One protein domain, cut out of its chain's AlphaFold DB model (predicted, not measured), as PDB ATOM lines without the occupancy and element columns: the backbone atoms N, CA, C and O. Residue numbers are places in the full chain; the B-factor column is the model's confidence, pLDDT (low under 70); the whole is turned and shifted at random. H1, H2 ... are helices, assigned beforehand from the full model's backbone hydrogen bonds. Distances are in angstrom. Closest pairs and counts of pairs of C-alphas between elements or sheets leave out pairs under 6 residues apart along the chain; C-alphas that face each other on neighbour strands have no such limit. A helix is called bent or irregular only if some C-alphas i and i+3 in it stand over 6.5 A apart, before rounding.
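What this domain is: This is residues 14 to 199 of the 199 residues of the protein "Amino acid transporter" of Galactobacter valiniphilus (UniProt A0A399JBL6). The model is a thick slab of helices: a bundle of H1, H2, H6 and H8 makes one side, and the long helices H4 and H9, paired along each other, make the other. Near one end H7 spans between the sides with little H3 packed on it; at the other end H8 turns into H9. The printed part has 186 residues with nine named helices, H1 to H9 in chain order, and no named strand; the class is all helix. It is compact, with a radius of gyration of the C-alphas of 17.8 A, and spans 54 by 39 by 24 A.

How they stand to each other: Start at H1, residues 14 to 24, which forms a helical hairpin with H2, residues 27 to 49: residues 29 to 34 of H2 alone touch H1, and the closest C-alphas, of Gly 22 and Val 30, are 5.5 A apart. H6, residues 102 to 114, touches H2 at a shallow tilt of 23 degrees, the same way, closest at the C-alphas of Val 29 and Leu 102, 6.0 A. H8, residues 135 to 168, touches H2 at a shallow tilt of 25 degrees, opposite ways, closest at the C-alphas of Ala 38 and Trp 150, 5.0 A. H1, H2, H6 and H8 form a bundle, a group of helices gathered together. H7, residues 117 to 132, touches residues 41 to 49 of H2 alone at a steep tilt of 55 degrees, closest at the C-alphas of Gly 48 and Val 124, 3.8 A. H3, residues 52 to 57, touches residues 124 to 128 of H7 alone, closest at the C-alphas of Gly 53 and Leu 125, 5.8 A. Look next at H4, residues 60 to 86, and H9, residues 170 to 197: they touch at a shallow tilt of 26 degrees, opposite ways, closest at the C-alphas of Gly 78 and Ala 181, 4.2 A. H5, residues 93 to 96, touches no helix. Every O i to N i+4 pair is within hydrogen-bond range in H1, H2, H4, H6 and H9; H7 has 8 of 12, H8 21 of 30, and H3 0 of 2, with 1 of 3 O i to N i+3 pairs, while H5 is too short for an O i to N i+4 pair.

Where its parts are: Find C-alpha 14 at (-17.226, 47.447, -2.628), where H1 begins. H2 measures 32.7 A, H4 39.0 A and H9 40.7 A from first to last C-alpha. H8 measures 50.2 A, with a kink of 41 degrees near residue 162; it is irregular, C-alphas 136 and 139 being 7.4 A apart, and H3 is only just irregular, C-alphas 53 and 56 being 6.55 A apart. H9 ends at C-alpha 197, (-23.826, 27.489, 11.637).

The domain as a whole: The two C-alphas farthest apart, of Pro 88 and Glu 136, are 57.7 A apart. The printed part has no cut and no long link. Mean pLDDT of the printed part is 81.8; look for values under 70 at residues 52 to 60, 88 to 100, 117 and 198 to 199.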
ATOM      1  N   GLN A  14     -17.883  46.140  -2.588       86.00
ATOM      2  CA  GLN A  14     -17.226  47.447  -2.628       86.00
ATOM      3  C   GLN A  14     -16.564  47.724  -3.987       86.00
ATOM      4  O   GLN A  14     -16.780  48.789  -4.565       86.00
ATOM      5  N   ASN A  15     -15.832  46.762  -4.555       89.06
ATOM      6  CA  ASN A  15     -15.178  46.910  -5.862       89.06
ATOM      7  C   ASN A  15     -16.204  47.082  -6.989       89.06
ATOM      8  O   ASN A  15     -16.073  47.983  -7.823       89.06
ATOM      9  N   ALA A  16     -17.266  46.271  -6.987       85.69
ATOM     10  CA  ALA A  16     -18.348  46.381  -7.960       85.69
ATOM     11  C   ALA A  16     -19.075  47.735  -7.850       85.69
ATOM     12  O   ALA A  16     -19.406  48.365  -8.862       85.69
ATOM     13  N   TYR A  17     -19.265  48.228  -6.624       87.81
ATOM     14  CA  TYR A  17     -19.863  49.534  -6.371       87.81
ATOM     15  C   TYR A  17     -18.985  50.701  -6.840       87.81
ATOM     16  O   TYR A  17     -19.484  51.628  -7.489       87.81
ATOM     17  N   VAL A  18     -17.677  50.659  -6.567       89.75
ATOM     18  CA  VAL A  18     -16.708  51.661  -7.041       89.75
ATOM     19  C   VAL A  18     -16.674  51.687  -8.566       89.75
ATOM     20  O   VAL A  18     -16.731  52.768  -9.153       89.75
ATOM     21  N   LEU A  19     -16.672  50.522  -9.222       89.06
ATOM     22  CA  LEU A  19     -16.724  50.415 -10.681       89.06
ATOM     23  C   LEU A  19     -17.997  51.062 -11.249       89.06
ATOM     24  O   LEU A  19     -17.924  51.917 -12.135       89.06
ATOM     25  N   ARG A  20     -19.168  50.718 -10.697       87.06
ATOM     26  CA  ARG A  20     -20.462  51.298 -11.098       87.06
ATOM     27  C   ARG A  20     -20.499  52.814 -10.902       87.06
ATOM     28  O   ARG A  20     -20.987  53.547 -11.768       87.06
ATOM     29  N   THR A  21     -19.965  53.294  -9.784       88.94
ATOM     30  CA  THR A  21     -19.853  54.728  -9.486       88.94
ATOM     31  C   THR A  21     -18.905  55.411 -10.470       88.94
ATOM     32  O   THR A  21     -19.246  56.454 -11.022       88.94
ATOM     33  N   GLY A  22     -17.758  54.802 -10.772       88.62
ATOM     34  CA  GLY A  22     -16.784  55.285 -11.753       88.62
ATOM     35  C   GLY A  22     -17.363  55.445 -13.162       88.62
ATOM     36  O   GLY A  22     -17.071  56.426 -13.857       88.62
ATOM     37  N   LEU A  23     -18.240  54.522 -13.558       87.50
ATOM     38  CA  LEU A  23     -18.945  54.548 -14.838       87.50
ATOM     39  C   LEU A  23     -19.996  55.663 -14.899       87.50
ATOM     40  O   LEU A  23     -19.963  56.463 -15.836       87.50
ATOM     41  N   SER A  24     -20.859  55.752 -13.883       83.69
ATOM     42  CA  SER A  24     -22.104  56.544 -13.933       83.69
ATOM     43  C   SER A  24     -21.996  57.944 -13.321       83.69
ATOM     44  O   SER A  24     -22.727  58.852 -13.704       83.69
ATOM     45  N   ALA A  25     -21.129  58.140 -12.324       86.12
ATOM     46  CA  ALA A  25     -21.139  59.340 -11.491       86.12
ATOM     47  C   ALA A  25     -20.196  60.447 -11.995       86.12
ATOM     48  O   ALA A  25     -19.288  60.244 -12.816       86.12
ATOM     49  N   LYS A  26     -20.399  61.658 -11.455       88.62
ATOM     50  CA  LYS A  26     -19.513  62.812 -11.665       88.62
ATOM     51  C   LYS A  26     -18.118  62.533 -11.109       88.62
ATOM     52  O   LYS A  26     -17.956  61.801 -10.135       88.62
ATOM     53  N   ARG A  27     -17.103  63.183 -11.687       88.31
ATOM     54  CA  ARG A  27     -15.706  62.961 -11.287       88.31
ATOM     55  C   ARG A  27     -15.429  63.240  -9.817       88.31
ATOM     56  O   ARG A  27     -14.686  62.472  -9.220       88.31
ATOM     57  N   SER A  28     -16.058  64.262  -9.249       90.25
ATOM     58  CA  SER A  28     -15.969  64.575  -7.823       90.25
ATOM     59  C   SER A  28     -16.467  63.425  -6.944       90.25
ATOM     60  O   SER A  28     -15.743  62.993  -6.058       90.25
ATOM     61  N   VAL A  29     -17.649  62.871  -7.237       91.00
ATOM     62  CA  VAL A  29     -18.231  61.750  -6.475       91.00
ATOM     63  C   VAL A  29     -17.327  60.523  -6.534       91.00
ATOM     64  O   VAL A  29     -17.058  59.917  -5.507       91.00
ATOM     65  N   VAL A  30     -16.806  60.191  -7.718       91.75
ATOM     66  CA  VAL A  30     -15.886  59.054  -7.891       91.75
ATOM     67  C   VAL A  30     -14.633  59.213  -7.031       91.75
ATOM     68  O   VAL A  30     -14.254  58.275  -6.344       91.75
ATOM     69  N   LEU A  31     -14.007  60.395  -7.042       93.25
ATOM     70  CA  LEU A  31     -12.802  60.650  -6.250       93.25
ATOM     71  C   LEU A  31     -13.078  60.563  -4.748       93.25
ATOM     72  O   LEU A  31     -12.277  59.987  -4.022       93.25
ATOM     73  N   VAL A  32     -14.217  61.093  -4.294       93.75
ATOM     74  CA  VAL A  32     -14.615  61.021  -2.884       93.75
ATOM     75  C   VAL A  32     -14.894  59.576  -2.463       93.75
ATOM     76  O   VAL A  32     -14.433  59.153  -1.411       93.75
ATOM     77  N   VAL A  33     -15.593  58.792  -3.287       92.94
ATOM     78  CA  VAL A  33     -15.860  57.374  -2.998       92.94
ATOM     79  C   VAL A  33     -14.560  56.564  -2.959       92.94
ATOM     80  O   VAL A  33     -14.362  55.800  -2.016       92.94
ATOM     81  N   SER A  34     -13.650  56.760  -3.921       93.75
ATOM     82  CA  SER A  34     -12.320  56.131  -3.910       93.75
ATOM     83  C   SER A  34     -11.512  56.515  -2.666       93.75
ATOM     84  O   SER A  34     -10.888  55.646  -2.064       93.75
ATOM     85  N   LEU A  35     -11.558  57.787  -2.250       94.94
ATOM     86  CA  LEU A  35     -10.887  58.264  -1.040       94.94
ATOM     87  C   LEU A  35     -11.443  57.584   0.217       94.94
ATOM     88  O   LEU A  35     -10.674  57.114   1.046       94.94
ATOM     89  N   VAL A  36     -12.768  57.502   0.352       94.50
ATOM     90  CA  VAL A  36     -13.410  56.855   1.506       94.50
ATOM     91  C   VAL A  36     -13.098  55.362   1.560       94.50
ATOM     92  O   VAL A  36     -12.852  54.849   2.650       94.50
ATOM     93  N   CYS A  37     -13.039  54.678   0.413       92.25
ATOM     94  CA  CYS A  37     -12.588  53.285   0.352       92.25
ATOM     95  C   CYS A  37     -11.151  53.148   0.855       92.25
ATOM     96  O   CYS A  37     -10.902  52.399   1.789       92.25
ATOM     97  N   ALA A  38     -10.228  53.924   0.283       92.56
ATOM     98  CA  ALA A  38      -8.812  53.863   0.620       92.56
ATOM     99  C   ALA A  38      -8.542  54.207   2.097       92.56
ATOM    100  O   ALA A  38      -7.712  53.570   2.746       92.56
ATOM    101  N   LEU A  39      -9.266  55.183   2.652       95.00
ATOM    102  CA  LEU A  39      -9.199  55.525   4.073       95.00
ATOM    103  C   LEU A  39      -9.757  54.410   4.958       95.00
ATOM    104  O   LEU A  39      -9.123  54.061   5.950       95.00
ATOM    105  N   SER A  40     -10.909  53.837   4.605       91.75
ATOM    106  CA  SER A  40     -11.505  52.746   5.383       91.75
ATOM    107  C   SER A  40     -10.601  51.511   5.382       91.75
ATOM    108  O   SER A  40     -10.329  50.959   6.444       91.75
ATOM    109  N   ASP A  41     -10.037  51.147   4.226       91.06
ATOM    110  CA  ASP A  41      -9.029  50.090   4.111       91.06
ATOM    111  C   ASP A  41      -7.787  50.400   4.944       91.06
ATOM    112  O   ASP A  41      -7.306  49.533   5.660       91.06
ATOM    113  N   THR A  42      -7.286  51.638   4.914       92.31
ATOM    114  CA  THR A  42      -6.135  52.048   5.735       92.31
ATOM    115  C   THR A  42      -6.415  51.809   7.218       92.31
ATOM    116  O   THR A  42      -5.574  51.250   7.918       92.31
ATOM    117  N   VAL A  43      -7.606  52.184   7.696       91.56
ATOM    118  CA  VAL A  43      -8.014  51.943   9.087       91.56
ATOM    119  C   VAL A  43      -8.048  50.445   9.394       91.56
ATOM    120  O   VAL A  43      -7.512  50.031  10.418       91.56
ATOM    121  N   LEU A  44      -8.618  49.623   8.509       88.12
ATOM    122  CA  LEU A  44      -8.706  48.171   8.696       88.12
ATOM    123  C   LEU A  44      -7.332  47.483   8.654       88.12
ATOM    124  O   LEU A  44      -7.055  46.626   9.492       88.12
ATOM    125  N   ILE A  45      -6.448  47.885   7.738       87.94
ATOM    126  CA  ILE A  45      -5.069  47.389   7.620       87.94
ATOM    127  C   ILE A  45      -4.284  47.724   8.889       87.94
ATOM    128  O   ILE A  45      -3.660  46.845   9.484       87.94
ATOM    129  N   VAL A  46      -4.335  48.986   9.328       89.62
ATOM    130  CA  VAL A  46      -3.656  49.437  10.549       89.62
ATOM    131  C   VAL A  46      -4.211  48.707  11.768       89.62
ATOM    132  O   VAL A  46      -3.428  48.246  12.592       89.62
ATOM    133  N   ALA A  47      -5.531  48.531  11.863       86.25
ATOM    134  CA  ALA A  47      -6.157  47.765  12.937       86.25
ATOM    135  C   ALA A  47      -5.694  46.298  12.949       86.25
ATOM    136  O   ALA A  47      -5.378  45.764  14.014       86.25
ATOM    137  N   GLY A  48      -5.596  45.659  11.780       85.69
ATOM    138  CA  GLY A  48      -5.075  44.299  11.635       85.69
ATOM    139  C   GLY A  48      -3.623  44.174  12.088       85.69
ATOM    140  O   GLY A  48      -3.303  43.329  12.922       85.69
ATOM    141  N   VAL A  49      -2.749  45.062  11.611       85.81
ATOM    142  CA  VAL A  49      -1.310  45.074  11.949       85.81
ATOM    143  C   VAL A  49      -1.067  45.418  13.422       85.81
ATOM    144  O   VAL A  49      -0.162  44.862  14.050       85.81
ATOM    145  N   ALA A  50      -1.887  46.305  13.992       84.12
ATOM    146  CA  ALA A  50      -1.862  46.653  15.410       84.12
ATOM    147  C   ALA A  50      -2.380  45.522  16.321       84.12
ATOM    148  O   ALA A  50      -2.255  45.625  17.540       84.12
ATOM    149  N   GLY A  51      -2.938  44.441  15.761       73.75
ATOM    150  CA  GLY A  51      -3.414  43.291  16.529       73.75
ATOM    151  C   GLY A  51      -4.815  43.470  17.120       73.75
ATOM    152  O   GLY A  51      -5.202  42.724  18.017       73.75
ATOM    153  N   ILE A  52      -5.618  44.404  16.592       60.72
ATOM    154  CA  ILE A  52      -7.015  44.621  17.018       60.72
ATOM    155  C   ILE A  52      -7.918  43.425  16.641       60.72
ATOM    156  O   ILE A  52      -9.069  43.360  17.063       60.72
ATOM    157  N   GLY A  53      -7.398  42.394  15.960       55.41
ATOM    158  CA  GLY A  53      -8.072  41.092  15.803       55.41
ATOM    159  C   GLY A  53      -8.566  40.466  17.123       55.41
ATOM    160  O   GLY A  53      -9.495  39.658  17.110       55.41
ATOM    161  N   PHE A  54      -8.025  40.902  18.268       50.81
ATOM    162  CA  PHE A  54      -8.477  40.536  19.616       50.81
ATOM    163  C   PHE A  54      -9.802  41.198  20.061       50.81
ATOM    164  O   PHE A  54     -10.325  40.871  21.119       50.81
ATOM    165  N   LEU A  55     -10.385  42.124  19.290       51.53
ATOM    166  CA  LEU A  55     -11.635  42.803  19.674       51.53
ATOM    167  C   LEU A  55     -12.880  41.904  19.532       51.53
ATOM    168  O   LEU A  55     -13.929  42.202  20.103       51.53
ATOM    169  N   SER A  56     -12.761  40.784  18.812       54.03
ATOM    170  CA  SER A  56     -13.840  39.803  18.623       54.03
ATOM    171  C   SER A  56     -14.319  39.165  19.935       54.03
ATOM    172  O   SER A  56     -15.498  38.835  20.059       54.03
ATOM    173  N   SER A  57     -13.452  39.065  20.944       57.34
ATOM    174  CA  SER A  57     -13.774  38.523  22.270       57.34
ATOM    175  C   SER A  57     -14.463  39.527  23.206       57.34
ATOM    176  O   SER A  57     -15.063  39.107  24.191       57.34
ATOM    177  N   ALA A  58     -14.417  40.834  22.920       59.94
ATOM    178  CA  ALA A  58     -14.904  41.869  23.841       59.94
ATOM    179  C   ALA A  58     -16.396  42.216  23.671       59.94
ATOM    180  O   ALA A  58     -17.041  42.634  24.632       59.94
ATOM    181  N   ALA A  59     -16.962  42.062  22.467       63.44
ATOM    182  CA  ALA A  59     -18.348  42.455  22.185       63.44
ATOM    183  C   ALA A  59     -19.012  41.589  21.090       63.44
ATOM    184  O   ALA A  59     -19.337  42.089  20.010       63.44
ATOM    185  N   PRO A  60     -19.266  40.293  21.350       68.62
ATOM    186  CA  PRO A  60     -19.844  39.377  20.358       68.62
ATOM    187  C   PRO A  60     -21.238  39.805  19.861       68.62
ATOM    188  O   PRO A  60     -21.589  39.558  18.711       68.62
ATOM    189  N   TRP A  61     -22.017  40.521  20.682       73.25
ATOM    190  CA  TRP A  61     -23.336  41.041  20.295       73.25
ATOM    191  C   TRP A  61     -23.273  42.111  19.189       73.25
ATOM    192  O   TRP A  61     -24.195  42.211  18.379       73.25
ATOM    193  N   VAL A  62     -22.176  42.879  19.109       71.06
ATOM    194  CA  VAL A  62     -21.962  43.884  18.053       71.06
ATOM    195  C   VAL A  62     -21.797  43.198  16.701       71.06
ATOM    196  O   VAL A  62     -22.358  43.656  15.709       71.06
ATOM    197  N   LEU A  63     -21.094  42.063  16.667       72.19
ATOM    198  CA  LEU A  63     -20.936  41.266  15.452       72.19
ATOM    199  C   LEU A  63     -22.286  40.739  14.962       72.19
ATOM    200  O   LEU A  63     -22.570  40.811  13.769       72.19
ATOM    201  N   THR A  64     -23.158  40.282  15.864       77.25
ATOM    202  CA  THR A  64     -24.515  39.850  15.496       77.25
ATOM    203  C   THR A  64     -25.336  40.998  14.904       77.25
ATOM    204  O   THR A  64     -25.946  40.823  13.850       77.25
ATOM    205  N   LEU A  65     -25.318  42.188  15.516       79.88
ATOM    206  CA  LEU A  65     -26.006  43.366  14.969       79.88
ATOM    207  C   LEU A  65     -25.468  43.769  13.594       79.88
ATOM    208  O   LEU A  65     -26.259  44.022  12.685       79.88
ATOM    209  N   LEU A  66     -24.142  43.795  13.427       77.06
ATOM    210  CA  LEU A  66     -23.506  44.097  12.146       77.06
ATOM    211  C   LEU A  66     -23.913  43.086  11.076       77.06
ATOM    212  O   LEU A  66     -24.293  43.499   9.986       77.06
ATOM    213  N   ARG A  67     -23.932  41.785  11.394       80.19
ATOM    214  CA  ARG A  67     -24.382  40.727  10.474       80.19
ATOM    215  C   ARG A  67     -25.848  40.902  10.073       80.19
ATOM    216  O   ARG A  67     -26.165  40.841   8.890       80.19
ATOM    217  N   VAL A  68     -26.752  41.172  11.015       83.81
ATOM    218  CA  VAL A  68     -28.175  41.390  10.688       83.81
ATOM    219  C   VAL A  68     -28.356  42.641   9.824       83.81
ATOM    220  O   VAL A  68     -29.062  42.599   8.814       83.81
ATOM    221  N   ALA A  69     -27.686  43.742  10.168       85.00
ATOM    222  CA  ALA A  69     -27.718  44.965   9.373       85.00
ATOM    223  C   ALA A  69     -27.157  44.735   7.959       85.00
ATOM    224  O   ALA A  69     -27.741  45.197   6.978       85.00
ATOM    225  N   ALA A  70     -26.058  43.985   7.846       83.94
ATOM    226  CA  ALA A  70     -25.432  43.627   6.580       83.94
ATOM    227  C   ALA A  70     -26.365  42.796   5.711       83.94
ATOM    228  O   ALA A  70     -26.524  43.091   4.529       83.94
ATOM    229  N   LEU A  71     -27.030  41.802   6.301       88.25
ATOM    230  CA  LEU A  71     -27.987  40.959   5.602       88.25
ATOM    231  C   LEU A  71     -29.117  41.798   5.000       88.25
ATOM    232  O   LEU A  71     -29.385  41.703   3.802       88.25
ATOM    233  N   LEU A  72     -29.743  42.656   5.809       89.12
ATOM    234  CA  LEU A  72     -30.807  43.546   5.344       89.12
ATOM    235  C   LEU A  72     -30.316  44.465   4.223       89.12
ATOM    236  O   LEU A  72     -30.973  44.592   3.190       89.12
ATOM    237  N   PHE A  73     -29.143  45.069   4.396       87.44
ATOM    238  CA  PHE A  73     -28.550  45.945   3.396       87.44
ATOM    239  C   PHE A  73     -28.251  45.215   2.077       87.44
ATOM    240  O   PHE A  73     -28.619  45.716   1.014       87.44
ATOM    241  N   LEU A  74     -27.643  44.026   2.126       87.50
ATOM    242  CA  LEU A  74     -27.324  43.215   0.947       87.50
ATOM    243  C   LEU A  74     -28.592  42.797   0.198       87.50
ATOM    244  O   LEU A  74     -28.646  42.925  -1.025       87.50
ATOM    245  N   LEU A  75     -29.632  42.361   0.914       90.56
ATOM    246  CA  LEU A  75     -30.916  41.992   0.315       90.56
ATOM    247  C   LEU A  75     -31.586  43.191  -0.362       90.56
ATOM    248  O   LEU A  75     -32.001  43.094  -1.519       90.56
ATOM    249  N   VAL A  76     -31.649  44.339   0.320       89.88
ATOM    250  CA  VAL A  76     -32.243  45.568  -0.227       89.88
ATOM    251  C   VAL A  76     -31.451  46.056  -1.436       89.88
ATOM    252  O   VAL A  76     -32.030  46.331  -2.489       89.88
ATOM    253  N   TYR A  77     -30.125  46.142  -1.332       86.69
ATOM    254  CA  TYR A  77     -29.289  46.622  -2.427       86.69
ATOM    255  C   TYR A  77     -29.303  45.663  -3.622       86.69
ATOM    256  O   TYR A  77     -29.400  46.111  -4.769       86.69
ATOM    257  N   GLY A  78     -29.274  44.353  -3.366       89.06
ATOM    258  CA  GLY A  78     -29.426  43.304  -4.370       89.06
ATOM    259  C   GLY A  78     -30.754  43.418  -5.114       89.06
ATOM    260  O   GLY A  78     -30.761  43.463  -6.344       89.06
ATOM    261  N   ALA A  79     -31.865  43.596  -4.394       90.69
ATOM    262  CA  ALA A  79     -33.186  43.805  -4.988       90.69
ATOM    263  C   ALA A  79     -33.258  45.096  -5.818       90.69
ATOM    264  O   ALA A  79     -33.787  45.092  -6.930       90.69
ATOM    265  N   LEU A  80     -32.674  46.198  -5.333       87.81
ATOM    266  CA  LEU A  80     -32.585  47.448  -6.092       87.81
ATOM    267  C   LEU A  80     -31.747  47.283  -7.364       87.81
ATOM    268  O   LEU A  80     -32.054  47.907  -8.379       87.81
ATOM    269  N   SER A  81     -30.684  46.479  -7.320       86.81
ATOM    270  CA  SER A  81     -29.845  46.182  -8.484       86.81
ATOM    271  C   SER A  81     -30.565  45.281  -9.484       86.81
ATOM    272  O   SER A  81     -30.581  45.576 -10.676       86.81
ATOM    273  N   LEU A  82     -31.274  44.260  -9.005       90.06
ATOM    274  CA  LEU A  82     -32.086  43.385  -9.845       90.06
ATOM    275  C   LEU A  82     -33.219  44.158 -10.528       90.06
ATOM    276  O   LEU A  82     -33.433  44.016 -11.729       90.06
ATOM    277  N   ARG A  83     -33.899  45.044  -9.794       87.88
ATOM    278  CA  ARG A  83     -34.940  45.918 -10.351       87.88
ATOM    279  C   ARG A  83     -34.393  46.815 -11.464       87.88
ATOM    280  O   ARG A  83     -35.073  47.010 -12.464       87.88
ATOM    281  N   ARG A  84     -33.169  47.336 -11.318       85.31
ATOM    282  CA  ARG A  84     -32.484  48.106 -12.374       85.31
ATOM    283  C   ARG A  84     -32.138  47.246 -13.590       85.31
ATOM    284  O   ARG A  84     -32.303  47.703 -14.718       85.31
ATOM    285  N   ALA A  85     -31.717  46.002 -13.371       86.19
ATOM    286  CA  ALA A  85     -31.408  45.066 -14.450       86.19
ATOM    287  C   ALA A  85     -32.657  44.664 -15.263       86.19
ATOM    288  O   ALA A  85     -32.581  44.553 -16.488       86.19
ATOM    289  N   LEU A  86     -33.805  44.481 -14.598       86.50
ATOM    290  CA  LEU A  86     -35.059  44.011 -15.206       86.50
ATOM    291  C   LEU A  86     -36.008  45.137 -15.661       86.50
ATOM    292  O   LEU A  86     -36.965  44.870 -16.383       86.50
ATOM    293  N   GLY A  87     -35.772  46.384 -15.245       76.56
ATOM    294  CA  GLY A  87     -36.671  47.509 -15.504       76.56
ATOM    295  C   GLY A  87     -36.798  47.923 -16.988       76.56
ATOM    296  O   GLY A  87     -35.876  47.692 -17.791       76.56
ATOM    297  N   PRO A  88     -37.920  48.580 -17.362       60.38
ATOM    298  CA  PRO A  88     -38.093  49.203 -18.678       60.38
ATOM    299  C   PRO A  88     -36.981  50.232 -18.954       60.38
ATOM    300  O   PRO A  88     -36.496  50.872 -18.025       60.38
ATOM    301  N   GLY A  89     -36.528  50.341 -20.208       60.50
ATOM    302  CA  GLY A  89     -35.474  51.285 -20.627       60.50
ATOM    303  C   GLY A  89     -34.031  50.767 -20.534       60.50
ATOM    304  O   GLY A  89     -33.144  51.243 -21.243       60.50
ATOM    305  N   GLY A  90     -33.775  49.743 -19.710       56.19
ATOM    306  CA  GLY A  90     -32.406  49.305 -19.405       56.19
ATOM    307  C   GLY A  90     -31.596  50.405 -18.703       56.19
ATOM    308  O   GLY A  90     -32.011  51.559 -18.635       56.19
ATOM    309  N   GLY A  91     -30.431  50.077 -18.135       57.69
ATOM    310  CA  GLY A  91     -29.712  50.989 -17.222       57.69
ATOM    311  C   GLY A  91     -29.223  52.334 -17.801       57.69
ATOM    312  O   GLY A  91     -28.559  53.090 -17.095       57.69
ATOM    313  N   LEU A  92     -29.561  52.661 -19.053       57.69
ATOM    314  CA  LEU A  92     -29.390  53.986 -19.655       57.69
ATOM    315  C   LEU A  92     -30.456  54.991 -19.176       57.69
ATOM    316  O   LEU A  92     -30.095  56.095 -18.782       57.69
ATOM    317  N   GLU A  93     -31.743  54.629 -19.118       53.72
ATOM    318  CA  GLU A  93     -32.795  55.554 -18.644       53.72
ATOM    319  C   GLU A  93     -32.750  55.756 -17.121       53.72
ATOM    320  O   GLU A  93     -32.942  56.866 -16.625       53.72
ATOM    321  N   ALA A  94     -32.373  54.714 -16.373       54.56
ATOM    322  CA  ALA A  94     -32.138  54.803 -14.930       54.56
ATOM    323  C   ALA A  94     -30.933  55.698 -14.554       54.56
ATOM    324  O   ALA A  94     -30.819  56.103 -13.402       54.56
ATOM    325  N   GLN A  95     -30.034  56.010 -15.498       55.16
ATOM    326  CA  GLN A  95     -28.967  57.005 -15.305       55.16
ATOM    327  C   GLN A  95     -29.443  58.442 -15.532       55.16
ATOM    328  O   GLN A  95     -28.940  59.357 -14.880       55.16
ATOM    329  N   SER A  96     -30.402  58.640 -16.441       52.91
ATOM    330  CA  SER A  96     -31.035  59.941 -16.682       52.91
ATOM    331  C   SER A  96     -31.901  60.371 -15.494       52.91
ATOM    332  O   SER A  96     -31.972  61.558 -15.174       52.91
ATOM    333  N   ALA A  97     -32.489  59.407 -14.780       53.00
ATOM    334  CA  ALA A  97     -33.121  59.619 -13.483       53.00
ATOM    335  C   ALA A  97     -32.053  59.820 -12.389       53.00
ATOM    336  O   ALA A  97     -31.716  58.890 -11.668       53.00
ATOM    337  N   ALA A  98     -31.498  61.036 -12.312       54.09
ATOM    338  CA  ALA A  98     -30.623  61.560 -11.257       54.09
ATOM    339  C   ALA A  98     -29.617  60.548 -10.659       54.09
ATOM    340  O   ALA A  98     -29.913  59.828  -9.705       54.09
ATOM    341  N   ALA A  99     -28.379  60.566 -11.171       58.22
ATOM    342  CA  ALA A  99     -27.246  59.883 -10.545       58.22
ATOM    343  C   ALA A  99     -27.263  60.074  -9.008       58.22
ATOM    344  O   ALA A  99     -27.500  61.197  -8.549       58.22
ATOM    345  N   PRO A 100     -27.017  59.014  -8.213       60.81
ATOM    346  CA  PRO A 100     -27.162  59.071  -6.763       60.81
ATOM    347  C   PRO A 100     -26.354  60.235  -6.185       60.81
ATOM    348  O   PRO A 100     -25.182  60.427  -6.524       60.81
ATOM    349  N   GLY A 101     -26.998  61.027  -5.325       76.06
ATOM    350  CA  GLY A 101     -26.339  62.117  -4.614       76.06
ATOM    351  C   GLY A 101     -25.161  61.608  -3.781       76.06
ATOM    352  O   GLY A 101     -25.137  60.448  -3.363       76.06
ATOM    353  N   LEU A 102     -24.191  62.488  -3.512       83.69
ATOM    354  CA  LEU A 102     -22.963  62.152  -2.779       83.69
ATOM    355  C   LEU A 102     -23.252  61.405  -1.465       83.69
ATOM    356  O   LEU A 102     -22.600  60.409  -1.182       83.69
ATOM    357  N   GLY A 103     -24.270  61.834  -0.710       86.19
ATOM    358  CA  GLY A 103     -24.653  61.201   0.556       86.19
ATOM    359  C   GLY A 103     -25.092  59.742   0.404       86.19
ATOM    360  O   GLY A 103     -24.613  58.883   1.139       86.19
ATOM    361  N   ALA A 104     -25.928  59.434  -0.592       85.56
ATOM    362  CA  ALA A 104     -26.338  58.055  -0.862       85.56
ATOM    363  C   ALA A 104     -25.141  57.191  -1.283       85.56
ATOM    364  O   ALA A 104     -25.052  56.022  -0.902       85.56
ATOM    365  N   ALA A 105     -24.200  57.772  -2.038       86.69
ATOM    366  CA  ALA A 105     -23.009  57.056  -2.460       86.69
ATOM    367  C   ALA A 105     -22.058  56.740  -1.302       86.69
ATOM    368  O   ALA A 105     -21.562  55.619  -1.189       86.69
ATOM    369  N   LEU A 106     -21.874  57.708  -0.405       90.00
ATOM    370  CA  LEU A 106     -21.093  57.548   0.814       90.00
ATOM    371  C   LEU A 106     -21.713  56.523   1.765       90.00
ATOM    372  O   LEU A 106     -21.014  55.629   2.230       90.00
ATOM    373  N   ALA A 107     -23.023  56.598   2.006       89.06
ATOM    374  CA  ALA A 107     -23.720  55.636   2.854       89.06
ATOM    375  C   ALA A 107     -23.591  54.207   2.309       89.06
ATOM    376  O   ALA A 107     -23.296  53.277   3.053       89.06
ATOM    377  N   THR A 108     -23.748  54.045   0.992       87.94
ATOM    378  CA  THR A 108     -23.639  52.738   0.337       87.94
ATOM    379  C   THR A 108     -22.225  52.169   0.441       87.94
ATOM    380  O   THR A 108     -22.067  50.998   0.770       87.94
ATOM    381  N   VAL A 109     -21.187  52.975   0.175       90.12
ATOM    382  CA  VAL A 109     -19.805  52.475   0.218       90.12
ATOM    383  C   VAL A 109     -19.347  52.177   1.642       90.12
ATOM    384  O   VAL A 109     -18.737  51.139   1.866       90.12
ATOM    385  N   LEU A 110     -19.711  53.021   2.612       90.12
ATOM    386  CA  LEU A 110     -19.439  52.756   4.023       90.12
ATOM    387  C   LEU A 110     -20.154  51.492   4.490       90.12
ATOM    388  O   LEU A 110     -19.562  50.708   5.222       90.12
ATOM    389  N   ALA A 111     -21.385  51.254   4.031       87.81
ATOM    390  CA  ALA A 111     -22.075  50.010   4.328       87.81
ATOM    391  C   ALA A 111     -21.358  48.801   3.714       87.81
ATOM    392  O   ALA A 111     -21.131  47.816   4.408       87.81
ATOM    393  N   PHE A 112     -20.910  48.885   2.459       85.62
ATOM    394  CA  PHE A 112     -20.128  47.803   1.855       85.62
ATOM    395  C   PHE A 112     -18.814  47.513   2.570       85.62
ATOM    396  O   PHE A 112     -18.402  46.358   2.591       85.62
ATOM    397  N   THR A 113     -18.157  48.523   3.133       87.12
ATOM    398  CA  THR A 113     -16.907  48.311   3.861       87.12
ATOM    399  C   THR A 113     -17.163  47.808   5.276       87.12
ATOM    400  O   THR A 113     -16.667  46.753   5.641       87.12
ATOM    401  N   TRP A 114     -17.966  48.514   6.072       85.25
ATOM    402  CA  TRP A 114     -18.063  48.282   7.517       85.25
ATOM    403  C   TRP A 114     -19.116  47.256   7.925       85.25
ATOM    404  O   TRP A 114     -18.973  46.623   8.966       85.25
ATOM    405  N   LEU A 115     -20.176  47.068   7.134       83.19
ATOM    406  CA  LEU A 115     -21.158  46.021   7.421       83.19
ATOM    407  C   LEU A 115     -20.709  44.673   6.840       83.19
ATOM    408  O   LEU A 115     -21.326  43.659   7.129       83.19
ATOM    409  N   ASN A 116     -19.643  44.612   6.041       77.06
ATOM    410  CA  ASN A 116     -19.200  43.356   5.453       77.06
ATOM    411  C   ASN A 116     -18.391  42.519   6.464       77.06
ATOM    412  O   ASN A 116     -17.241  42.865   6.739       77.06
ATOM    413  N   PRO A 117     -18.919  41.387   6.974       67.69
ATOM    414  CA  PRO A 117     -18.193  40.559   7.936       67.69
ATOM    415  C   PRO A 117     -16.891  39.990   7.353       67.69
ATOM    416  O   PRO A 117     -15.915  39.818   8.081       67.69
ATOM    417  N   HIS A 118     -16.833  39.771   6.035       70.25
ATOM    418  CA  HIS A 118     -15.634  39.261   5.376       70.25
ATOM    419  C   HIS A 118     -14.466  40.243   5.426       70.25
ATOM    420  O   HIS A 118     -13.327  39.801   5.470       70.25
ATOM    421  N   VAL A 119     -14.709  41.559   5.512       78.38
ATOM    422  CA  VAL A 119     -13.611  42.540   5.569       78.38
ATOM    423  C   VAL A 119     -12.731  42.329   6.807       78.38
ATOM    424  O   VAL A 119     -11.522  42.546   6.784       78.38
ATOM    425  N   TYR A 120     -13.329  41.855   7.900       75.50
ATOM    426  CA  TYR A 120     -12.607  41.579   9.136       75.50
ATOM    427  C   TYR A 120     -11.754  40.316   9.009       75.50
ATOM    428  O   TYR A 120     -10.629  40.285   9.505       75.50
ATOM    429  N   LEU A 121     -12.248  39.298   8.302       70.25
ATOM    430  CA  LEU A 121     -11.482  38.086   8.020       70.25
ATOM    431  C   LEU A 121     -10.341  38.373   7.032       70.25
ATOM    432  O   LEU A 121      -9.188  38.038   7.303       70.25
ATOM    433  N   ASP A 122     -10.648  39.054   5.932       72.56
ATOM    434  CA  ASP A 122      -9.745  39.243   4.795       72.56
ATOM    435  C   ASP A 122      -8.692  40.329   5.051       72.56
ATOM    436  O   ASP A 122      -7.540  40.207   4.631       72.56
ATOM    437  N   THR A 123      -9.059  41.408   5.745       77.50
ATOM    438  CA  THR A 123      -8.167  42.554   5.966       77.50
ATOM    439  C   THR A 123      -7.601  42.575   7.375       77.50
ATOM    440  O   THR A 123      -6.392  42.693   7.543       77.50
ATOM    441  N   VAL A 124      -8.432  42.443   8.410       78.94
ATOM    442  CA  VAL A 124      -7.942  42.580   9.792       78.94
ATOM    443  C   VAL A 124      -7.182  41.324  10.223       78.94
ATOM    444  O   VAL A 124      -6.044  41.427  10.677       78.94
ATOM    445  N   LEU A 125      -7.771  40.137  10.054       74.12
ATOM    446  CA  LEU A 125      -7.163  38.880  10.500       74.12
ATOM    447  C   LEU A 125      -6.101  38.366   9.528       74.12
ATOM    448  O   LEU A 125      -4.962  38.146   9.937       74.12
ATOM    449  N   PHE A 126      -6.438  38.189   8.249       79.62
ATOM    450  CA  PHE A 126      -5.503  37.628   7.274       79.62
ATOM    451  C   PHE A 126      -4.318  38.565   7.025       79.62
ATOM    452  O   PHE A 126      -3.171  38.164   7.237       79.62
ATOM    453  N   LEU A 127      -4.563  39.829   6.663       79.75
ATOM    454  CA  LEU A 127      -3.473  40.781   6.425       79.75
ATOM    455  C   LEU A 127      -2.675  41.080   7.705       79.75
ATOM    456  O   LEU A 127      -1.455  41.217   7.639       79.75
ATOM    457  N   GLY A 128      -3.335  41.120   8.869       80.62
ATOM    458  CA  GLY A 128      -2.674  41.227  10.173       80.62
ATOM    459  C   GLY A 128      -1.755  40.038  10.474       80.62
ATOM    460  O   GLY A 128      -0.618  40.236  10.903       80.62
ATOM    461  N   SER A 129      -2.189  38.807  10.180       77.38
ATOM    462  CA  SER A 129      -1.360  37.602  10.334       77.38
ATOM    463  C   SER A 129      -0.144  37.609   9.405       77.38
ATOM    464  O   SER A 129       0.965  37.291   9.832       77.38
ATOM    465  N   LEU A 130      -0.326  38.059   8.156       80.75
ATOM    466  CA  LEU A 130       0.768  38.220   7.206       80.75
ATOM    467  C   LEU A 130       1.755  39.271   7.697       80.75
ATOM    468  O   LEU A 130       2.953  39.015   7.680       80.75
ATOM    469  N   ALA A 131       1.262  40.409   8.193       82.94
ATOM    470  CA  ALA A 131       2.087  41.458   8.779       82.94
ATOM    471  C   ALA A 131       2.895  40.950   9.985       82.94
ATOM    472  O   ALA A 131       4.057  41.318  10.138       82.94
ATOM    473  N   GLY A 132       2.315  40.065  10.804       79.94
ATOM    474  CA  GLY A 132       2.992  39.416  11.929       79.94
ATOM    475  C   GLY A 132       4.249  38.636  11.527       79.94
ATOM    476  O   GLY A 132       5.243  38.679  12.251       79.94
ATOM    477  N   ASN A 133       4.263  38.027  10.335       81.88
ATOM    478  CA  ASN A 133       5.436  37.312   9.811       81.88
ATOM    479  C   ASN A 133       6.629  38.238   9.508       81.88
ATOM    480  O   ASN A 133       7.753  37.760   9.378       81.88
ATOM    481  N   TYR A 134       6.408  39.553   9.408       81.94
ATOM    482  CA  TYR A 134       7.456  40.545   9.148       81.94
ATOM    483  C   TYR A 134       8.081  41.133  10.427       81.94
ATOM    484  O   TYR A 134       8.989  41.961  10.324       81.94
ATOM    485  N   GLY A 135       7.626  40.736  11.624       81.62
ATOM    486  CA  GLY A 135       8.216  41.154  12.902       81.62
ATOM    487  C   GLY A 135       8.263  42.679  13.079       81.62
ATOM    488  O   GLY A 135       7.234  43.355  13.043       81.62
ATOM    489  N   GLU A 136       9.463  43.239  13.259       81.88
ATOM    490  CA  GLU A 136       9.676  44.690  13.391       81.88
ATOM    491  C   GLU A 136       9.299  45.473  12.117       81.88
ATOM    492  O   GLU A 136       8.827  46.606  12.201       81.88
ATOM    493  N   ASN A 137       9.387  44.844  10.938       87.94
ATOM    494  CA  ASN A 137       9.094  45.471   9.644       87.94
ATOM    495  C   ASN A 137       7.601  45.480   9.271       87.94
ATOM    496  O   ASN A 137       7.233  45.965   8.197       87.94
ATOM    497  N   ARG A 138       6.711  44.994  10.143       84.38
ATOM    498  CA  ARG A 138       5.258  44.934   9.892       84.38
ATOM    499  C   ARG A 138       4.627  46.275   9.509       84.38
ATOM    500  O   ARG A 138       3.680  46.305   8.731       84.38
ATOM    501  N   TRP A 139       5.169  47.387  10.010       88.50
ATOM    502  CA  TRP A 139       4.681  48.731   9.688       88.50
ATOM    503  C   TRP A 139       5.073  49.183   8.278       88.50
ATOM    504  O   TRP A 139       4.287  49.857   7.620       88.50
ATOM    505  N   PHE A 140       6.237  48.758   7.777       89.19
ATOM    506  CA  PHE A 140       6.617  48.976   6.378       89.19
ATOM    507  C   PHE A 140       5.734  48.159   5.434       89.19
ATOM    508  O   PHE A 140       5.292  48.677   4.408       89.19
ATOM    509  N   PHE A 141       5.410  46.917   5.809       85.56
ATOM    510  CA  PHE A 141       4.429  46.108   5.086       85.56
ATOM    511  C   PHE A 141       3.046  46.781   5.070       85.56
ATOM    512  O   PHE A 141       2.457  46.938   4.002       85.56
ATOM    513  N   ALA A 142       2.561  47.252   6.225       87.50
ATOM    514  CA  ALA A 142       1.290  47.966   6.333       87.50
ATOM    515  C   ALA A 142       1.262  49.230   5.464       87.50
ATOM    516  O   ALA A 142       0.297  49.458   4.741       87.50
ATOM    517  N   LEU A 143       2.338  50.022   5.473       91.88
ATOM    518  CA  LEU A 143       2.464  51.210   4.631       91.88
ATOM    519  C   LEU A 143       2.414  50.849   3.142       91.88
ATOM    520  O   LEU A 143       1.689  51.494   2.385       91.88
ATOM    521  N   GLY A 144       3.120  49.793   2.727       90.44
ATOM    522  CA  GLY A 144       3.055  49.272   1.361       90.44
ATOM    523  C   GLY A 144       1.643  48.829   0.965       90.44
ATOM    524  O   GLY A 144       1.165  49.195  -0.110       90.44
ATOM    525  N   ALA A 145       0.944  48.114   1.850       87.69
ATOM    526  CA  ALA A 145      -0.437  47.688   1.638       87.69
ATOM    527  C   ALA A 145      -1.405  48.879   1.530       87.69
ATOM    528  O   ALA A 145      -2.249  48.906   0.633       87.69
ATOM    529  N   CYS A 146      -1.246  49.900   2.377       90.62
ATOM    530  CA  CYS A 146      -2.017  51.136   2.290       90.62
ATOM    531  C   CYS A 146      -1.774  51.837   0.949       90.62
ATOM    532  O   CYS A 146      -2.727  52.123   0.230       90.62
ATOM    533  N   VAL A 147      -0.518  52.052   0.547       92.38
ATOM    534  CA  VAL A 147      -0.201  52.677  -0.750       92.38
ATOM    535  C   VAL A 147      -0.809  51.883  -1.910       92.38
ATOM    536  O   VAL A 147      -1.417  52.476  -2.803       92.38
ATOM    537  N   ALA A 148      -0.714  50.552  -1.881       88.50
ATOM    538  CA  ALA A 148      -1.326  49.691  -2.887       88.50
ATOM    539  C   ALA A 148      -2.858  49.841  -2.931       88.50
ATOM    540  O   ALA A 148      -3.410  49.983  -4.022       88.50
ATOM    541  N   SER A 149      -3.536  49.885  -1.778       90.12
ATOM    542  CA  SER A 149      -4.991  50.091  -1.688       90.12
ATOM    543  C   SER A 149      -5.411  51.451  -2.256       90.12
ATOM    544  O   SER A 149      -6.331  51.537  -3.075       90.12
ATOM    545  N   TRP A 150      -4.679  52.520  -1.927       94.06
ATOM    546  CA  TRP A 150      -4.925  53.850  -2.489       94.06
ATOM    547  C   TRP A 150      -4.781  53.839  -4.011       94.06
ATOM    548  O   TRP A 150      -5.710  54.223  -4.730       94.06
ATOM    549  N   LEU A 151      -3.649  53.350  -4.524       92.56
ATOM    550  CA  LEU A 151      -3.419  53.245  -5.964       92.56
ATOM    551  C   LEU A 151      -4.516  52.422  -6.643       92.56
ATOM    552  O   LEU A 151      -5.033  52.844  -7.676       92.56
ATOM    553  N   TRP A 152      -4.922  51.305  -6.040       92.19
ATOM    554  CA  TRP A 152      -5.977  50.440  -6.547       92.19
ATOM    555  C   TRP A 152      -7.329  51.152  -6.650       92.19
ATOM    556  O   TRP A 152      -7.907  51.195  -7.735       92.19
ATOM    557  N   PHE A 153      -7.837  51.765  -5.576       90.94
ATOM    558  CA  PHE A 153      -9.162  52.400  -5.598       90.94
ATOM    559  C   PHE A 153      -9.229  53.637  -6.490       90.94
ATOM    560  O   PHE A 153     -10.261  53.878  -7.130       90.94
ATOM    561  N   PHE A 154      -8.154  54.425  -6.567       92.31
ATOM    562  CA  PHE A 154      -8.087  55.544  -7.507       92.31
ATOM    563  C   PHE A 154      -7.956  55.052  -8.952       92.31
ATOM    564  O   PHE A 154      -8.652  55.576  -9.829       92.31
ATOM    565  N   ALA A 155      -7.145  54.021  -9.210       91.81
ATOM    566  CA  ALA A 155      -7.033  53.408 -10.530       91.81
ATOM    567  C   ALA A 155      -8.364  52.798 -10.981       91.81
ATOM    568  O   ALA A 155      -8.779  53.034 -12.113       91.81
ATOM    569  N   LEU A 156      -9.071  52.088 -10.102       89.69
ATOM    570  CA  LEU A 156     -10.369  51.489 -10.393       89.69
ATOM    571  C   LEU A 156     -11.429  52.566 -10.644       89.69
ATOM    572  O   LEU A 156     -12.084  52.553 -11.685       89.69
ATOM    573  N   GLY A 157     -11.567  53.540  -9.741       89.56
ATOM    574  CA  GLY A 157     -12.575  54.597  -9.854       89.56
ATOM    575  C   GLY A 157     -12.377  55.484 -11.086       89.56
ATOM    576  O   GLY A 157     -13.321  55.749 -11.835       89.56
ATOM    577  N   ILE A 158     -11.146  55.937 -11.344       90.19
ATOM    578  CA  ILE A 158     -10.833  56.774 -12.512       90.19
ATOM    579  C   ILE A 158     -10.815  55.927 -13.792       90.19
ATOM    580  O   ILE A 158     -11.366  56.345 -14.815       90.19
ATOM    581  N   GLY A 159     -10.214  54.739 -13.733       88.69
ATOM    582  CA  GLY A 159     -10.061  53.808 -14.850       88.69
ATOM    583  C   GLY A 159     -11.385  53.255 -15.359       88.69
ATOM    584  O   GLY A 159     -11.529  53.079 -16.568       88.69
ATOM    585  N   ALA A 160     -12.392  53.119 -14.492       87.50
ATOM    586  CA  ALA A 160     -13.759  52.759 -14.864       87.50
ATOM    587  C   ALA A 160     -14.305  53.628 -16.007       87.50
ATOM    588  O   ALA A 160     -15.039  53.143 -16.863       87.50
ATOM    589  N   ARG A 161     -13.902  54.905 -16.101       83.19
ATOM    590  CA  ARG A 161     -14.356  55.776 -17.195       83.19
ATOM    591  C   ARG A 161     -13.890  55.334 -18.572       83.19
ATOM    592  O   ARG A 161     -14.606  55.589 -19.533       83.19
ATOM    593  N   LYS A 162     -12.739  54.668 -18.681       85.56
ATOM    594  CA  LYS A 162     -12.260  54.125 -19.961       85.56
ATOM    595  C   LYS A 162     -13.187  53.033 -20.496       85.56
ATOM    596  O   LYS A 162     -13.217  52.811 -21.698       85.56
ATOM    597  N   LEU A 163     -13.977  52.404 -19.625       84.19
ATOM    598  CA  LEU A 163     -14.960  51.388 -19.993       84.19
ATOM    599  C   LEU A 163     -16.308  51.991 -20.418       84.19
ATOM    600  O   LEU A 163     -17.125  51.268 -20.977       84.19
ATOM    601  N   ARG A 164     -16.545  53.304 -20.246       83.00
ATOM    602  CA  ARG A 164     -17.799  53.973 -20.659       83.00
ATOM    603  C   ARG A 164     -18.255  53.668 -22.094       83.00
ATOM    604  O   ARG A 164     -19.457  53.478 -22.257       83.00
ATOM    605  N   PRO A 165     -17.374  53.560 -23.113       82.94
ATOM    606  CA  PRO A 165     -17.796  53.196 -24.467       82.94
ATOM    607  C   PRO A 165     -18.508  51.836 -24.538       82.94
ATOM    608  O   PRO A 165     -19.465  51.678 -25.291       82.94
ATOM    609  N   LEU A 166     -18.109  50.865 -23.708       81.44
ATOM    610  CA  LEU A 166     -18.761  49.551 -23.624       81.44
ATOM    611  C   LEU A 166     -20.171  49.647 -23.024       81.44
ATOM    612  O   LEU A 166     -21.045  48.835 -23.332       81.44
ATOM    613  N   PHE A 167     -20.406  50.665 -22.197       79.50
ATOM    614  CA  PHE A 167     -21.670  50.956 -21.522       79.50
ATOM    615  C   PHE A 167     -22.597  51.881 -22.331       79.50
ATOM    616  O   PHE A 167     -23.614  52.336 -21.812       79.50
ATOM    617  N   ALA A 168     -22.298  52.116 -23.615       78.19
ATOM    618  CA  ALA A 168     -23.208  52.790 -24.543       78.19
ATOM    619  C   ALA A 168     -24.462  51.951 -24.868       78.19
ATOM    620  O   ALA A 168     -25.473  52.490 -25.306       78.19
ATOM    621  N   LYS A 169     -24.411  50.629 -24.652       81.62
ATOM    622  CA  LYS A 169     -25.534  49.707 -24.872       81.62
ATOM    623  C   LYS A 169     -26.279  49.439 -23.561       81.62
ATOM    624  O   LYS A 169     -25.658  49.109 -22.550       81.62
ATOM    625  N   ALA A 170     -27.615  49.473 -23.601       79.69
ATOM    626  CA  ALA A 170     -28.478  49.166 -22.452       79.69
ATOM    627  C   ALA A 170     -28.191  47.777 -21.849       79.69
ATOM    628  O   ALA A 170     -28.251  47.595 -20.635       79.69
ATOM    629  N   TRP A 171     -27.850  46.802 -22.698       82.94
ATOM    630  CA  TRP A 171     -27.523  45.438 -22.283       82.94
ATOM    631  C   TRP A 171     -26.321  45.372 -21.330       82.94
ATOM    632  O   TRP A 171     -26.388  44.668 -20.327       82.94
ATOM    633  N   THR A 172     -25.256  46.139 -21.578       85.00
ATOM    634  CA  THR A 172     -24.051  46.131 -20.728       85.00
ATOM    635  C   THR A 172     -24.373  46.580 -19.302       85.00
ATOM    636  O   THR A 172     -23.874  46.003 -18.338       85.00
ATOM    637  N   TRP A 173     -25.271  47.559 -19.156       84.44
ATOM    638  CA  TRP A 173     -25.776  47.976 -17.848       84.44
ATOM    639  C   TRP A 173     -26.587  46.890 -17.158       84.44
ATOM    640  O   TRP A 173     -26.385  46.650 -15.972       84.44
ATOM    641  N   ARG A 174     -27.464  46.202 -17.895       86.38
ATOM    642  CA  ARG A 174     -28.260  45.099 -17.342       86.38
ATOM    643  C   ARG A 174     -27.380  43.963 -16.836       86.38
ATOM    644  O   ARG A 174     -27.636  43.446 -15.756       86.38
ATOM    645  N   VAL A 175     -26.328  43.616 -17.580       87.38
ATOM    646  CA  VAL A 175     -25.355  42.602 -17.155       87.38
ATOM    647  C   VAL A 175     -24.621  43.049 -15.893       87.38
ATOM    648  O   VAL A 175     -24.515  42.263 -14.958       87.38
ATOM    649  N   LEU A 176     -24.163  44.304 -15.821       85.69
ATOM    650  CA  LEU A 176     -23.494  44.823 -14.626       85.69
ATOM    651  C   LEU A 176     -24.423  44.834 -13.404       85.69
ATOM    652  O   LEU A 176     -24.053  44.310 -12.358       85.69
ATOM    653  N   ASP A 177     -25.619  45.414 -13.520       87.25
ATOM    654  CA  ASP A 177     -26.581  45.478 -12.416       87.25
ATOM    655  C   ASP A 177     -27.065  44.068 -12.013       87.25
ATOM    656  O   ASP A 177     -27.277  43.811 -10.826       87.25
ATOM    657  N   GLY A 178     -27.180  43.138 -12.968       89.00
ATOM    658  CA  GLY A 178     -27.494  41.731 -12.721       89.00
ATOM    659  C   GLY A 178     -26.368  40.990 -11.998       89.00
ATOM    660  O   GLY A 178     -26.628  40.272 -11.038       89.00
ATOM    661  N   LEU A 179     -25.112  41.220 -12.391       87.69
ATOM    662  CA  LEU A 179     -23.937  40.667 -11.718       87.69
ATOM    663  C   LEU A 179     -23.798  41.224 -10.297       87.69
ATOM    664  O   LEU A 179     -23.556  40.463  -9.368       87.69
ATOM    665  N   ILE A 180     -24.030  42.524 -10.098       87.19
ATOM    666  CA  ILE A 180     -24.068  43.131  -8.760       87.19
ATOM    667  C   ILE A 180     -25.171  42.488  -7.916       87.19
ATOM    668  O   ILE A 180     -24.907  42.108  -6.780       87.19
ATOM    669  N   ALA A 181     -26.384  42.333  -8.459       89.31
ATOM    670  CA  ALA A 181     -27.488  41.685  -7.750       89.31
ATOM    671  C   ALA A 181     -27.128  40.251  -7.343       89.31
ATOM    672  O   ALA A 181     -27.319  39.874  -6.189       89.31
ATOM    673  N   LEU A 182     -26.553  39.484  -8.272       90.12
ATOM    674  CA  LEU A 182     -26.102  38.119  -8.033       90.12
ATOM    675  C   LEU A 182     -25.061  38.058  -6.909       90.12
ATOM    676  O   LEU A 182     -25.214  37.251  -5.998       90.12
ATOM    677  N   ILE A 183     -24.045  38.929  -6.936       86.06
ATOM    678  CA  ILE A 183     -23.026  38.996  -5.877       86.06
ATOM    679  C   ILE A 183     -23.679  39.347  -4.535       86.06
ATOM    680  O   ILE A 183     -23.390  38.693  -3.539       86.06
ATOM    681  N   MET A 184     -24.585  40.330  -4.490       88.56
ATOM    682  CA  MET A 184     -25.230  40.734  -3.233       88.56
ATOM    683  C   MET A 184     -26.055  39.603  -2.626       88.56
ATOM    684  O   MET A 184     -25.969  39.359  -1.425       88.56
ATOM    685  N   PHE A 185     -26.835  38.897  -3.447       90.12
ATOM    686  CA  PHE A 185     -27.624  37.764  -2.977       90.12
ATOM    687  C   PHE A 185     -26.745  36.579  -2.578       90.12
ATOM    688  O   PHE A 185     -27.023  35.957  -1.559       90.12
ATOM    689  N   ALA A 186     -25.666  36.299  -3.311       87.12
ATOM    690  CA  ALA A 186     -24.716  35.255  -2.936       87.12
ATOM    691  C   ALA A 186     -24.069  35.541  -1.570       87.12
ATOM    692  O   ALA A 186     -24.015  34.651  -0.725       87.12
ATOM    693  N   LEU A 187     -23.648  36.788  -1.324       83.75
ATOM    694  CA  LEU A 187     -23.111  37.211  -0.027       83.75
ATOM    695  C   LEU A 187     -24.170  37.149   1.081       83.75
ATOM    696  O   LEU A 187     -23.876  36.676   2.173       83.75
ATOM    697  N   ALA A 188     -25.410  37.564   0.804       86.44
ATOM    698  CA  ALA A 188     -26.514  37.465   1.759       86.44
ATOM    699  C   ALA A 188     -26.815  36.007   2.145       86.44
ATOM    700  O   ALA A 188     -27.003  35.708   3.319       86.44
ATOM    701  N   VAL A 189     -26.822  35.088   1.175       88.25
ATOM    702  CA  VAL A 189     -27.000  33.650   1.429       88.25
ATOM    703  C   VAL A 189     -25.833  33.092   2.239       88.25
ATOM    704  O   VAL A 189     -26.071  32.388   3.215       88.25
ATOM    705  N   GLY A 190     -24.590  33.434   1.887       83.38
ATOM    706  CA  GLY A 190     -23.410  33.036   2.663       83.38
ATOM    707  C   GLY A 190     -23.498  33.497   4.119       83.38
ATOM    708  O   GLY A 190     -23.281  32.706   5.033       83.38
ATOM    709  N   LEU A 191     -23.934  34.739   4.329       82.62
ATOM    710  CA  LEU A 191     -24.140  35.315   5.652       82.62
ATOM    711  C   LEU A 191     -25.241  34.607   6.453       82.62
ATOM    712  O   LEU A 191     -25.084  34.394   7.651       82.62
ATOM    713  N   ILE A 192     -26.342  34.215   5.803       86.25
ATOM    714  CA  ILE A 192     -27.406  33.417   6.428       86.25
ATOM    715  C   ILE A 192     -26.860  32.057   6.877       86.25
ATOM    716  O   ILE A 192     -27.099  31.651   8.012       86.25
ATOM    717  N   VAL A 193     -26.120  31.365   6.006       85.19
ATOM    718  CA  VAL A 193     -25.522  30.057   6.321       85.19
ATOM    719  C   VAL A 193     -24.576  30.169   7.513       85.19
ATOM    720  O   VAL A 193     -24.652  29.350   8.426       85.19
ATOM    721  N   GLU A 194     -23.735  31.205   7.549       77.31
ATOM    722  CA  GLU A 194     -22.836  31.462   8.677       77.31
ATOM    723  C   GLU A 194     -23.622  31.697   9.977       77.31
ATOM    724  O   GLU A 194     -23.283  31.125  11.015       77.31
ATOM    725  N   LEU A 195     -24.719  32.463   9.917       77.94
ATOM    726  CA  LEU A 195     -25.576  32.751  11.072       77.94
ATOM    727  C   LEU A 195     -26.210  31.479  11.660       77.94
ATOM    728  O   LEU A 195     -26.245  31.334  12.876       77.94
ATOM    729  N   PHE A 196     -26.670  30.554  10.810       77.50
ATOM    730  CA  PHE A 196     -27.232  29.267  11.237       77.50
ATOM    731  C   PHE A 196     -26.171  28.253  11.683       77.50
ATOM    732  O   PHE A 196     -26.487  27.354  12.451       77.50
ATOM    733  N   SER A 197     -24.924  28.375  11.222       70.81
ATOM    734  CA  SER A 197     -23.826  27.489  11.637       70.81
ATOM    735  C   SER A 197     -23.237  27.826  13.016       70.81
ATOM    736  O   SER A 197     -22.498  27.025  13.588       70.81
ATOM    737  N   HIS A 198     -23.542  29.015  13.539       56.62
ATOM    738  CA  HIS A 198     -23.049  29.538  14.818       56.62
ATOM    739  C   HIS A 198     -24.168  29.832  15.837       56.62
ATOM    740  O   HIS A 198     -23.884  30.434  16.875       56.62
ATOM    741  N   ALA A 199     -25.410  29.438  15.539       50.41
ATOM    742  CA  ALA A 199     -26.565  29.485  16.441       50.41
ATOM    743  C   ALA A 199     -26.815  28.104  17.059       50.41
ATOM    744  O   ALA A 199     -27.208  28.066  18.244       50.41
TER     745      ALA A 199